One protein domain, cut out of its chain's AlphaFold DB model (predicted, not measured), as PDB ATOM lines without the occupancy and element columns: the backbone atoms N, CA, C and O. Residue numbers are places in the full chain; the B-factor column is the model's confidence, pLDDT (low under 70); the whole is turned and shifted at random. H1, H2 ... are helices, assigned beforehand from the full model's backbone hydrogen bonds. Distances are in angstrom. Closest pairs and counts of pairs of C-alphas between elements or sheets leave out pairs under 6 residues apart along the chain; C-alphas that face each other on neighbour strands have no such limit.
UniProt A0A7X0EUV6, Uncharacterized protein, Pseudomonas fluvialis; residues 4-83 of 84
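This is residues 4 to 83 of the 84 residues of an uncharacterized protein of Pseudomonas fluvialis (UniProt A0A7X0EUV6). The long helix H3 runs along one side of a compact cluster of crossed helices, spanning from H2, which crosses it, to H5 near its far end. H1 sits in the middle, with H2 on one side of it and H4 and H5 on the other. The printed part has 80 residues with five named helices, H1 to H5 in order along the chain, and no named strand; the class is all helix. The whole is compact, with a radius of gyration of the C-alphas of 11.9 A, and its rounded outline spans 31 by 29 by 20 A.

The longest helix is H3, residues 42 to 59. With its residues 45 to 53 alone it touches H2, residues 23 to 34, at a steep tilt of 55 degrees, opposite ways; the closest C-alphas, those of Leu 27 and Ala 49, are 5.1 A apart. H2 also touches H1, residues 4 to 16, at a steep tilt of 57 degrees, opposite ways, with the C-alphas of Ala 10 and Cys 29 closest at 5.8 A. H1 and H3 are near each other, with 8 pairs of C-alphas within 10 A. With its residues 12 to 16 alone, H1 touches H4, residues 61 to 67, at a steep tilt of 67 degrees; the closest C-alphas are those of Ile 12 and Thr 65, 5.6 A apart. With its residues 4 to 5 alone, H1 touches H5, residues 71 to 82; their closest C-alphas, Ile 5 and Arg 75, are 6.7 A apart, and the lines are only just about perpendicular, at 71 degrees. H5 touches H3 about perpendicular, at 78 degrees, with the C-alphas of Lys 55 and His 81 closest at 6.4 A. H4 and H5 touch only at the corner by their link, and only just, with 3 pairs of C-alphas within 8 A; the closest are those of Leu 67 and Leu 74, 5.4 A apart. H2 is apart from H4 and from H5. In H1, H2, H3, H4 and H5 every O i to N i+4 pair is within hydrogen-bond range.

H1 begins at C-alpha 4, (274.344, 244.946, 258.485), and is 18.4 A long from first to last C-alpha. H2 measures 16.2 A. H3 runs 25.7 A from C-alpha 42 at (291.291, 242.267, 262.587). H4 has seven residues, and H5, 15.8 A long, ends at C-alpha 82, (274.173, 250.919, 251.548).

The C-alphas of Val 39 and Gln 62 are the two farthest apart, 32.4 A. The printed part has no cut. The links H3 to H4 and H4 to H5 are tight, and H1 to H2 and H2 to H3 are short. The mean pLDDT of the printed part is 83.9, and residues 35 to 40, 69 and 83 are under 70.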
ATOM      1  N   GLU A   4     274.595 243.514 258.521       75.69
ATOM      2  CA  GLU A   4     274.344 244.946 258.485       75.69
ATOM      3  C   GLU A   4     273.282 245.372 259.505       75.69
ATOM      4  O   GLU A   4     273.506 246.298 260.276       75.69
ATOM      5  N   ILE A   5     272.172 244.636 259.598       82.19
ATOM      6  CA  ILE A   5     271.079 244.937 260.529       82.19
ATOM      7  C   ILE A   5     271.511 244.661 261.969       82.19
ATOM      8  O   ILE A   5     271.249 245.477 262.851       82.19
ATOM      9  N   ASP A   6     272.180 243.533 262.216       84.12
ATOM     10  CA  ASP A   6     272.608 243.152 263.566       84.12
ATOM     11  C   ASP A   6     273.630 244.155 264.128       84.12
ATOM     12  O   ASP A   6     273.525 244.579 265.280       84.12
ATOM     13  N   THR A   7     274.576 244.596 263.290       84.19
ATOM     14  CA  THR A   7     275.570 245.614 263.660       84.19
ATOM     15  C   THR A   7     274.913 246.962 263.920       84.19
ATOM     16  O   THR A   7     275.224 247.605 264.921       84.19
ATOM     17  N   THR A   8     273.980 247.391 263.063       88.44
ATOM     18  CA  THR A   8     273.276 248.659 263.272       88.44
ATOM     19  C   THR A   8     272.421 248.633 264.534       88.44
ATOM     20  O   THR A   8     272.437 249.604 265.283       88.44
ATOM     21  N   LYS A   9     271.721 247.532 264.833       88.69
ATOM     22  CA  LYS A   9     270.953 247.403 266.082       88.69
ATOM     23  C   LYS A   9     271.846 247.523 267.311       88.69
ATOM     24  O   LYS A   9     271.564 248.341 268.178       88.69
ATOM     25  N   ALA A  10     272.956 246.783 267.341       90.00
ATOM     26  CA  ALA A  10     273.912 246.857 268.443       90.00
ATOM     27  C   ALA A  10     274.498 248.268 268.608       90.00
ATOM     28  O   ALA A  10     274.679 248.730 269.732       90.00
ATOM     29  N   PHE A  11     274.766 248.961 267.499       91.75
ATOM     30  CA  PHE A  11     275.234 250.342 267.523       91.75
ATOM     31  C   PHE A  11     274.179 251.289 268.095       91.75
ATOM     32  O   PHE A  11     274.479 252.066 268.995       91.75
ATOM     33  N   ILE A  12     272.928 251.191 267.644       90.81
ATOM     34  CA  ILE A  12     271.854 252.040 268.161       90.81
ATOM     35  C   ILE A  12     271.597 251.780 269.652       90.81
ATOM     36  O   ILE A  12     271.412 252.727 270.416       90.81
ATOM     37  N   ASP A  13     271.622 250.520 270.083       90.75
ATOM     38  CA  ASP A  13     271.498 250.178 271.499       90.75
ATOM     39  C   ASP A  13     272.664 250.754 272.312       90.75
ATOM     40  O   ASP A  13     272.447 251.276 273.404       90.75
ATOM     41  N   ALA A  14     273.892 250.736 271.785       91.94
ATOM     42  CA  ALA A  14     275.034 251.373 272.437       91.94
ATOM     43  C   ALA A  14     274.818 252.889 272.602       91.94
ATOM     44  O   ALA A  14     275.013 253.411 273.699       91.94
ATOM     45  N   LEU A  15     274.339 253.580 271.561       91.62
ATOM     46  CA  LEU A  15     274.027 255.015 271.623       91.62
ATOM     47  C   LEU A  15     272.958 255.322 272.680       91.62
ATOM     48  O   LEU A  15     273.127 256.227 273.493       91.62
ATOM     49  N   LYS A  16     271.883 254.525 272.736       88.69
ATOM     50  CA  LYS A  16     270.825 254.671 273.755       88.69
ATOM     51  C   LYS A  16     271.335 254.461 275.181       88.69
ATOM     52  O   LYS A  16     270.781 255.038 276.112       88.69
ATOM     53  N   ASN A  17     272.390 253.666 275.346       90.44
ATOM     54  CA  ASN A  17     273.066 253.440 276.622       90.44
ATOM     55  C   ASN A  17     274.172 254.474 276.921       90.44
ATOM     56  O   ASN A  17     274.900 254.317 277.899       90.44
ATOM     57  N   GLY A  18     274.298 255.534 276.112       90.38
ATOM     58  CA  GLY A  18     275.236 256.636 276.335       90.38
ATOM     59  C   GLY A  18     276.604 256.468 275.672       90.38
ATOM     60  O   GLY A  18     277.529 257.211 276.005       90.38
ATOM     61  N   ALA A  19     276.765 255.512 274.752       92.62
ATOM     62  CA  ALA A  19     277.983 255.416 273.953       92.62
ATOM     63  C   ALA A  19     278.110 256.595 272.977       92.62
ATOM     64  O   ALA A  19     277.125 257.207 272.564       92.62
ATOM     65  N   SER A  20     279.343 256.897 272.582       93.56
ATOM     66  CA  SER A  20     279.646 257.992 271.662       93.56
ATOM     67  C   SER A  20     279.261 257.636 270.225       93.56
ATOM     68  O   SER A  20     279.516 256.519 269.767       93.56
ATOM     69  N   PHE A  21     278.720 258.600 269.480       93.19
ATOM     70  CA  PHE A  21     278.537 258.477 268.036       93.19
ATOM     71  C   PHE A  21     279.890 258.583 267.313       93.19
ATOM     72  O   PHE A  21     280.307 259.658 266.885       93.19
ATOM     73  N   SER A  22     280.610 257.463 267.241       93.38
ATOM     74  CA  SER A  22     281.966 257.375 266.688       93.38
ATOM     75  C   SER A  22     282.227 256.031 266.005       93.38
ATOM     76  O   SER A  22     281.570 255.023 266.283       93.38
ATOM     77  N   GLU A  23     283.244 256.005 265.141       92.81
ATOM     78  CA  GLU A  23     283.747 254.785 264.496       92.81
ATOM     79  C   GLU A  23     284.191 253.722 265.515       92.81
ATOM     80  O   GLU A  23     283.942 252.531 265.336       92.81
ATOM     81  N   GLU A  24     284.801 254.143 266.624       92.88
ATOM     82  CA  GLU A  24     285.275 253.261 267.699       92.88
ATOM     83  C   GLU A  24     284.129 252.459 268.332       92.88
ATOM     84  O   GLU A  24     284.271 251.267 268.635       92.88
ATOM     85  N   THR A  25     282.964 253.090 268.484       93.12
ATOM     86  CA  THR A  25     281.749 252.438 268.972       93.12
ATOM     87  C   THR A  25     281.232 251.419 267.953       93.12
ATOM     88  O   THR A  25     280.891 250.299 268.336       93.12
ATOM     89  N   VAL A  26     281.252 251.737 266.652       91.00
ATOM     90  CA  VAL A  26     280.896 250.787 265.576       91.00
ATOM     91  C   VAL A  26     281.817 249.568 265.601       91.00
ATOM     92  O   VAL A  26     281.340 248.432 265.587       91.00
ATOM     93  N   LEU A  27     283.129 249.792 265.699       90.31
ATOM     94  CA  LEU A  27     284.127 248.727 265.783       90.31
ATOM     95  C   LEU A  27     283.899 247.839 267.014       90.31
ATOM     96  O   LEU A  27     283.975 246.614 266.909       90.31
ATOM     97  N   SER A  28     283.569 248.438 268.161       90.25
ATOM     98  CA  SER A  28     283.258 247.708 269.397       90.25
ATOM     99  C   SER A  28     282.002 246.841 269.249       90.25
ATOM    100  O   SER A  28     282.015 245.664 269.621       90.25
ATOM    101  N   CYS A  29     280.940 247.374 268.635       89.38
ATOM    102  CA  CYS A  29     279.717 246.624 268.333       89.38
ATOM    103  C   CYS A  29     279.992 245.453 267.378       89.38
ATOM    104  O   CYS A  29     279.556 244.327 267.627       89.38
ATOM    105  N   MET A  30     280.769 245.687 266.318       85.50
ATOM    106  CA  MET A  30     281.178 244.642 265.380       85.50
ATOM    107  C   MET A  30     282.019 243.558 266.053       85.50
ATOM    108  O   MET A  30     281.785 242.371 265.827       85.50
ATOM    109  N   ALA A  31     282.970 243.936 266.910       83.25
ATOM    110  CA  ALA A  31     283.798 242.992 267.649       83.25
ATOM    111  C   ALA A  31     282.958 242.101 268.576       83.25
ATOM    112  O   ALA A  31     283.173 240.890 268.604       83.25
ATOM    113  N   ALA A  32     281.959 242.663 269.266       82.62
ATOM    114  CA  ALA A  32     281.052 241.910 270.132       82.62
ATOM    115  C   ALA A  32     280.184 240.895 269.361       82.62
ATOM    116  O   ALA A  32     279.893 239.810 269.870       82.62
ATOM    117  N   ILE A  33     279.790 241.224 268.126       78.62
ATOM    118  CA  ILE A  33     279.029 240.324 267.247       78.62
ATOM    119  C   ILE A  33     279.945 239.246 266.649       78.62
ATOM    120  O   ILE A  33     279.593 238.066 266.653       78.62
ATOM    121  N   ALA A  34     281.136 239.624 266.176       70.88
ATOM    122  CA  ALA A  34     282.098 238.721 265.544       70.88
ATOM    123  C   ALA A  34     282.777 237.761 266.534       70.88
ATOM    124  O   ALA A  34     283.092 236.633 266.161       70.88
ATOM    125  N   ALA A  35     282.953 238.152 267.803       60.38
ATOM    126  CA  ALA A  35     283.443 237.270 268.869       60.38
ATOM    127  C   ALA A  35     282.545 236.037 269.074       60.38
ATOM    128  O   ALA A  35     282.997 235.012 269.570       60.38
ATOM    129  N   ARG A  36     281.281 236.102 268.636       59.59
ATOM    130  CA  ARG A  36     280.358 234.960 268.643       59.59
ATOM    131  C   ARG A  36     280.560 234.010 267.455       59.59
ATOM    132  O   ARG A  36     279.870 232.997 267.392       59.59
ATOM    133  N   LYS A  37     281.429 234.349 266.492       56.25
ATOM    134  CA  LYS A  37     281.555 233.655 265.198       56.25
ATOM    135  C   LYS A  37     282.981 233.326 264.738       56.25
ATOM    136  O   LYS A  37     283.087 232.704 263.698       56.25
ATOM    137  N   ASP A  38     284.028 233.706 265.471       54.19
ATOM    138  CA  ASP A  38     285.426 233.229 265.340       54.19
ATOM    139  C   ASP A  38     286.036 233.129 263.914       54.19
ATOM    140  O   ASP A  38     286.778 232.195 263.621       54.19
ATOM    141  N   VAL A  39     285.707 234.041 262.981       53.50
ATOM    142  CA  VAL A  39     286.045 233.836 261.546       53.50
ATOM    143  C   VAL A  39     286.696 235.033 260.814       53.50
ATOM    144  O   VAL A  39     287.239 234.839 259.731       53.50
ATOM    145  N   GLU A  40     286.762 236.254 261.366       62.72
ATOM    146  CA  GLU A  40     287.328 237.414 260.629       62.72
ATOM    147  C   GLU A  40     288.622 237.992 261.219       62.72
ATOM    148  O   GLU A  40     288.722 238.245 262.426       62.72
ATOM    149  N   SER A  41     289.591 238.274 260.334       73.62
ATOM    150  CA  SER A  41     290.836 238.973 260.669       73.62
ATOM    151  C   SER A  41     290.558 240.395 261.174       73.62
ATOM    152  O   SER A  41     289.570 241.035 260.803       73.62
ATOM    153  N   ASN A  42     291.443 240.920 262.026       77.06
ATOM    154  CA  ASN A  42     291.291 242.267 262.587       77.06
ATOM    155  C   ASN A  42     291.267 243.371 261.516       77.06
ATOM    156  O   ASN A  42     290.627 244.400 261.722       77.06
ATOM    157  N   GLU A  43     291.934 243.171 260.379       81.12
ATOM    158  CA  GLU A  43     291.937 244.134 259.272       81.12
ATOM    159  C   GLU A  43     290.581 244.201 258.567       81.12
ATOM    160  O   GLU A  43     290.071 245.292 258.314       81.12
ATOM    161  N   ILE A  44     289.948 243.047 258.336       80.25
ATOM    162  CA  ILE A  44     288.620 242.976 257.718       80.25
ATOM    163  C   ILE A  44     287.581 243.670 258.611       80.25
ATOM    164  O   ILE A  44     286.770 244.456 258.122       80.25
ATOM    165  N   LYS A  45     287.655 243.468 259.933       79.62
ATOM    166  CA  LYS A  45     286.763 244.135 260.899       79.62
ATOM    167  C   LYS A  45     286.877 245.656 260.845       79.62
ATOM    168  O   LYS A  45     285.856 246.334 260.864       79.62
ATOM    169  N   LYS A  46     288.099 246.190 260.753       84.75
ATOM    170  CA  LYS A  46     288.327 247.639 260.632       84.75
ATOM    171  C   LYS A  46     287.765 248.196 259.327       84.75
ATOM    172  O   LYS A  46     287.090 249.216 259.351       84.75
ATOM    173  N   MET A  47     287.991 247.505 258.209       87.81
ATOM    174  CA  MET A  47     287.463 247.923 256.906       87.81
ATOM    175  C   MET A  47     285.933 248.015 256.922       87.81
ATOM    176  O   MET A  47     285.362 249.007 256.469       87.81
ATOM    177  N   TRP A  48     285.263 247.009 257.485       86.12
ATOM    178  CA  TRP A  48     283.814 247.044 257.637       86.12
ATOM    179  C   TRP A  48     283.360 248.118 258.622       86.12
ATOM    180  O   TRP A  48     282.415 248.836 258.309       86.12
ATOM    181  N   ALA A  49     284.025 248.280 259.768       88.06
ATOM    182  CA  ALA A  49     283.674 249.314 260.741       88.06
ATOM    183  C   ALA A  49     283.724 250.714 260.117       88.06
ATOM    184  O   ALA A  49     282.757 251.462 260.244       88.06
ATOM    185  N   GLN A  50     284.774 251.013 259.350       90.38
ATOM    186  CA  GLN A  50     284.884 252.250 258.578       90.38
ATOM    187  C   GLN A  50     283.745 252.387 257.557       90.38
ATOM    188  O   GLN A  50     283.149 253.456 257.426       90.38
ATOM    189  N   TYR A  51     283.422 251.312 256.832       90.06
ATOM    190  CA  TYR A  51     282.324 251.311 255.867       90.06
ATOM    191  C   TYR A  51     280.978 251.640 256.533       90.06
ATOM    192  O   TYR A  51     280.281 252.555 256.095       90.06
ATOM    193  N   TYR A  52     280.630 250.939 257.617       89.00
ATOM    194  CA  TYR A  52     279.411 251.190 258.392       89.00
ATOM    195  C   TYR A  52     279.400 252.600 258.979       89.00
ATOM    196  O   TYR A  52     278.374 253.272 258.924       89.00
ATOM    197  N   TRP A  53     280.537 253.063 259.495       93.12
ATOM    198  CA  TRP A  53     280.677 254.397 260.058       93.12
ATOM    199  C   TRP A  53     280.363 255.488 259.034       93.12
ATOM    200  O   TRP A  53     279.506 256.328 259.299       93.12
ATOM    201  N   ASN A  54     280.943 255.412 257.835       91.88
ATOM    202  CA  ASN A  54     280.649 256.362 256.760       91.88
ATOM    203  C   ASN A  54     279.142 256.398 256.446       91.88
ATOM    204  O   ASN A  54     278.560 257.468 256.277       91.88
ATOM    205  N   LYS A  55     278.475 255.234 256.443       90.62
ATOM    206  CA  LYS A  55     277.021 255.153 256.242       90.62
ATOM    207  C   LYS A  55     276.218 255.728 257.398       90.62
ATOM    208  O   LYS A  55     275.216 256.398 257.167       90.62
ATOM    209  N   TYR A  56     276.647 255.523 258.634       91.44
ATOM    210  CA  TYR A  56     275.982 256.118 259.787       91.44
ATOM    211  C   TYR A  56     276.141 257.635 259.821       91.44
ATOM    212  O   TYR A  56     275.182 258.317 260.171       91.44
ATOM    213  N   GLN A  57     277.284 258.171 259.391       91.62
ATOM    214  CA  GLN A  57     277.473 259.614 259.229       91.62
ATOM    215  C   GLN A  57     276.520 260.208 258.181       91.62
ATOM    216  O   GLN A  57     275.962 261.275 258.419       91.62
ATOM    217  N   GLU A  58     276.286 259.513 257.061       91.12
ATOM    218  CA  GLU A  58     275.304 259.932 256.048       91.12
ATOM    219  C   GLU A  58     273.858 259.931 256.585       91.12
ATOM    220  O   GLU A  58     273.063 260.794 256.215       91.12
ATOM    221  N   ILE A  59     273.504 258.960 257.435       90.56
ATOM    222  CA  ILE A  59     272.149 258.816 257.999       90.56
ATOM    223  C   ILE A  59     271.915 259.795 259.167       90.56
ATOM    224  O   ILE A  59     270.824 260.353 259.317       90.56
ATOM    225  N   GLY A  60     272.936 259.996 259.998       90.31
ATOM    226  CA  GLY A  60     272.893 260.801 261.214       90.31
ATOM    227  C   GLY A  60     272.394 260.043 262.452       90.31
ATOM    228  O   GLY A  60     271.530 259.165 262.386       90.31
ATOM    229  N   GLU A  61     272.924 260.430 263.613       90.00
ATOM    230  CA  GLU A  61     272.637 259.827 264.923       90.00
ATOM    231  C   GLU A  61     271.144 259.856 265.291       90.00
ATOM    232  O   GLU A  61     270.570 258.841 265.696       90.00
ATOM    233  N   GLN A  62     270.490 261.009 265.116       87.19
ATOM    234  CA  GLN A  62     269.071 261.191 265.450       87.19
ATOM    235  C   GLN A  62     268.170 260.274 264.613       87.19
ATOM    236  O   GLN A  62     267.254 259.639 265.135       87.19
ATOM    237  N   THR A  63     268.461 260.158 263.317       88.12
ATOM    238  CA  THR A  63     267.723 259.276 262.412       88.12
ATOM    239  C   THR A  63     267.902 257.820 262.836       88.12
ATOM    240  O   THR A  63     266.910 257.126 263.050       88.12
ATOM    241  N   LEU A  64     269.141 257.364 263.048       86.31
ATOM    242  CA  LEU A  64     269.434 255.987 263.468       86.31
ATOM    243  C   LEU A  64     268.737 255.601 264.778       86.31
ATOM    244  O   LEU A  64     268.104 254.548 264.859       86.31
ATOM    245  N   THR A  65     268.803 256.463 265.792       86.00
ATOM    246  CA  THR A  65     268.194 256.205 267.109       86.00
ATOM    247  C   THR A  65     266.663 256.174 267.070       86.00
ATOM    248  O   THR A  65     266.052 255.437 267.849       86.00
ATOM    249  N   SER A  66     266.038 256.891 266.128       85.19
ATOM    250  CA  SER A  66     264.584 256.866 265.909       85.19
ATOM    251  C   SER A  66     264.073 255.586 265.225       85.19
ATOM    252  O   SER A  66     262.912 255.214 265.399       85.19
ATOM    253  N   LEU A  67     264.933 254.885 264.477       82.06
ATOM    254  CA  LEU A  67     264.554 253.747 263.629       82.06
ATOM    255  C   LEU A  67     264.544 252.391 264.353       82.06
ATOM    256  O   LEU A  67     263.987 251.432 263.827       82.06
ATOM    257  N   THR A  68     265.126 252.275 265.552       70.25
ATOM    258  CA  THR A  68     265.335 250.974 266.235       70.25
ATOM    259  C   THR A  68     264.058 250.172 266.471       70.25
ATOM    260  O   THR A  68     264.112 248.950 266.535       70.25
ATOM    261  N   ASN A  69     262.922 250.851 266.642       68.12
ATOM    262  CA  ASN A  69     261.655 250.213 267.001       68.12
ATOM    263  C   ASN A  69     260.909 249.635 265.785       68.12
ATOM    264  O   ASN A  69     259.881 248.985 265.956       68.12
ATOM    265  N   ASP A  70     261.398 249.880 264.567       80.44
ATOM    266  CA  ASP A  70     260.756 249.473 263.319       80.44
ATOM    267  C   ASP A  70     261.796 248.810 262.403       80.44
ATOM    268  O   ASP A  70     262.490 249.466 261.627       80.44
ATOM    269  N   GLU A  71     261.935 247.485 262.523       76.38
ATOM    270  CA  GLU A  71     262.944 246.712 261.782       76.38
ATOM    271  C   GLU A  71     262.803 246.839 260.260       76.38
ATOM    272  O   GLU A  71     263.806 246.789 259.544       76.38
ATOM    273  N   ILE A  72     261.574 247.020 259.762       82.75
ATOM    274  CA  ILE A  72     261.298 247.192 258.334       82.75
ATOM    275  C   ILE A  72     261.844 248.546 257.881       82.75
ATOM    276  O   ILE A  72     262.641 248.597 256.945       82.75
ATOM    277  N   LYS A  73     261.507 249.631 258.591       83.12
ATOM    278  CA  LYS A  73     262.047 250.964 258.281       83.12
ATOM    279  C   LYS A  73     263.558 251.040 258.447       83.12
ATOM    280  O   LYS A  73     264.216 251.712 257.654       83.12
ATOM    281  N   LEU A  74     264.111 250.364 259.454       84.44
ATOM    282  CA  LEU A  74     265.554 250.273 259.649       84.44
ATOM    283  C   LEU A  74     266.210 249.628 258.428       84.44
ATOM    284  O   LEU A  74     267.128 250.208 257.856       84.44
ATOM    285  N   ARG A  75     265.713 248.466 257.989       84.38
ATOM    286  CA  ARG A  75     266.232 247.775 256.806       84.38
ATOM    287  C   ARG A  75     266.134 248.643 255.555       84.38
ATOM    288  O   ARG A  75     267.121 248.767 254.841       84.38
ATOM    289  N   ASP A  76     264.977 249.242 255.301       87.00
ATOM    290  CA  ASP A  76     264.749 250.029 254.087       87.00
ATOM    291  C   ASP A  76     265.630 251.294 254.071       87.00
ATOM    292  O   ASP A  76     266.199 251.649 253.036       87.00
ATOM    293  N   THR A  77     265.833 251.929 255.233       85.31
ATOM    294  CA  THR A  77     266.778 253.048 255.383       85.31
ATOM    295  C   THR A  77     268.207 252.590 255.121       85.31
ATOM    296  O   THR A  77     268.916 253.205 254.327       85.31
ATOM    297  N   LEU A  78     268.635 251.488 255.742       86.25
ATOM    298  CA  LEU A  78     269.972 250.947 255.522       86.25
ATOM    299  C   LEU A  78     270.183 250.613 254.044       86.25
ATOM    300  O   LEU A  78     271.171 251.041 253.470       86.25
ATOM    301  N   TYR A  79     269.251 249.944 253.371       86.19
ATOM    302  CA  TYR A  79     269.434 249.559 251.965       86.19
ATOM    303  C   TYR A  79     269.554 250.760 251.026       86.19
ATOM    304  O   TYR A  79     270.419 250.756 250.148       86.19
ATOM    305  N   LYS A  80     268.806 251.838 251.293       84.81
ATOM    306  CA  LYS A  80     268.924 253.096 250.547       84.81
ATOM    307  C   LYS A  80     270.327 253.708 250.629       84.81
ATOM    308  O   LYS A  80     270.825 254.221 249.632       84.81
ATOM    309  N   HIS A  81     270.961 253.661 251.798       82.94
ATOM    310  CA  HIS A  81     272.293 254.241 252.010       82.94
ATOM    311  C   HIS A  81     273.431 253.275 251.652       82.94
ATOM    312  O   HIS A  81     274.515 253.699 251.255       82.94
ATOM    313  N   PHE A  82     273.187 251.973 251.766       80.81
ATOM    314  CA  PHE A  82     274.173 250.919 251.548       80.81
ATOM    315  C   PHE A  82     274.236 250.465 250.084       80.81
ATOM    316  O   PHE A  82     275.153 249.730 249.729       80.81
ATOM    317  N   GLY A  83     273.307 250.922 249.235       66.94
ATOM    318  CA  GLY A  83     273.336 250.703 247.788       66.94
ATOM    319  C   GLY A  83     272.864 249.315 247.353       66.94
ATOM    320  O   GLY A  83     273.487 248.729 246.468       66.94
TER     321      GLY A  83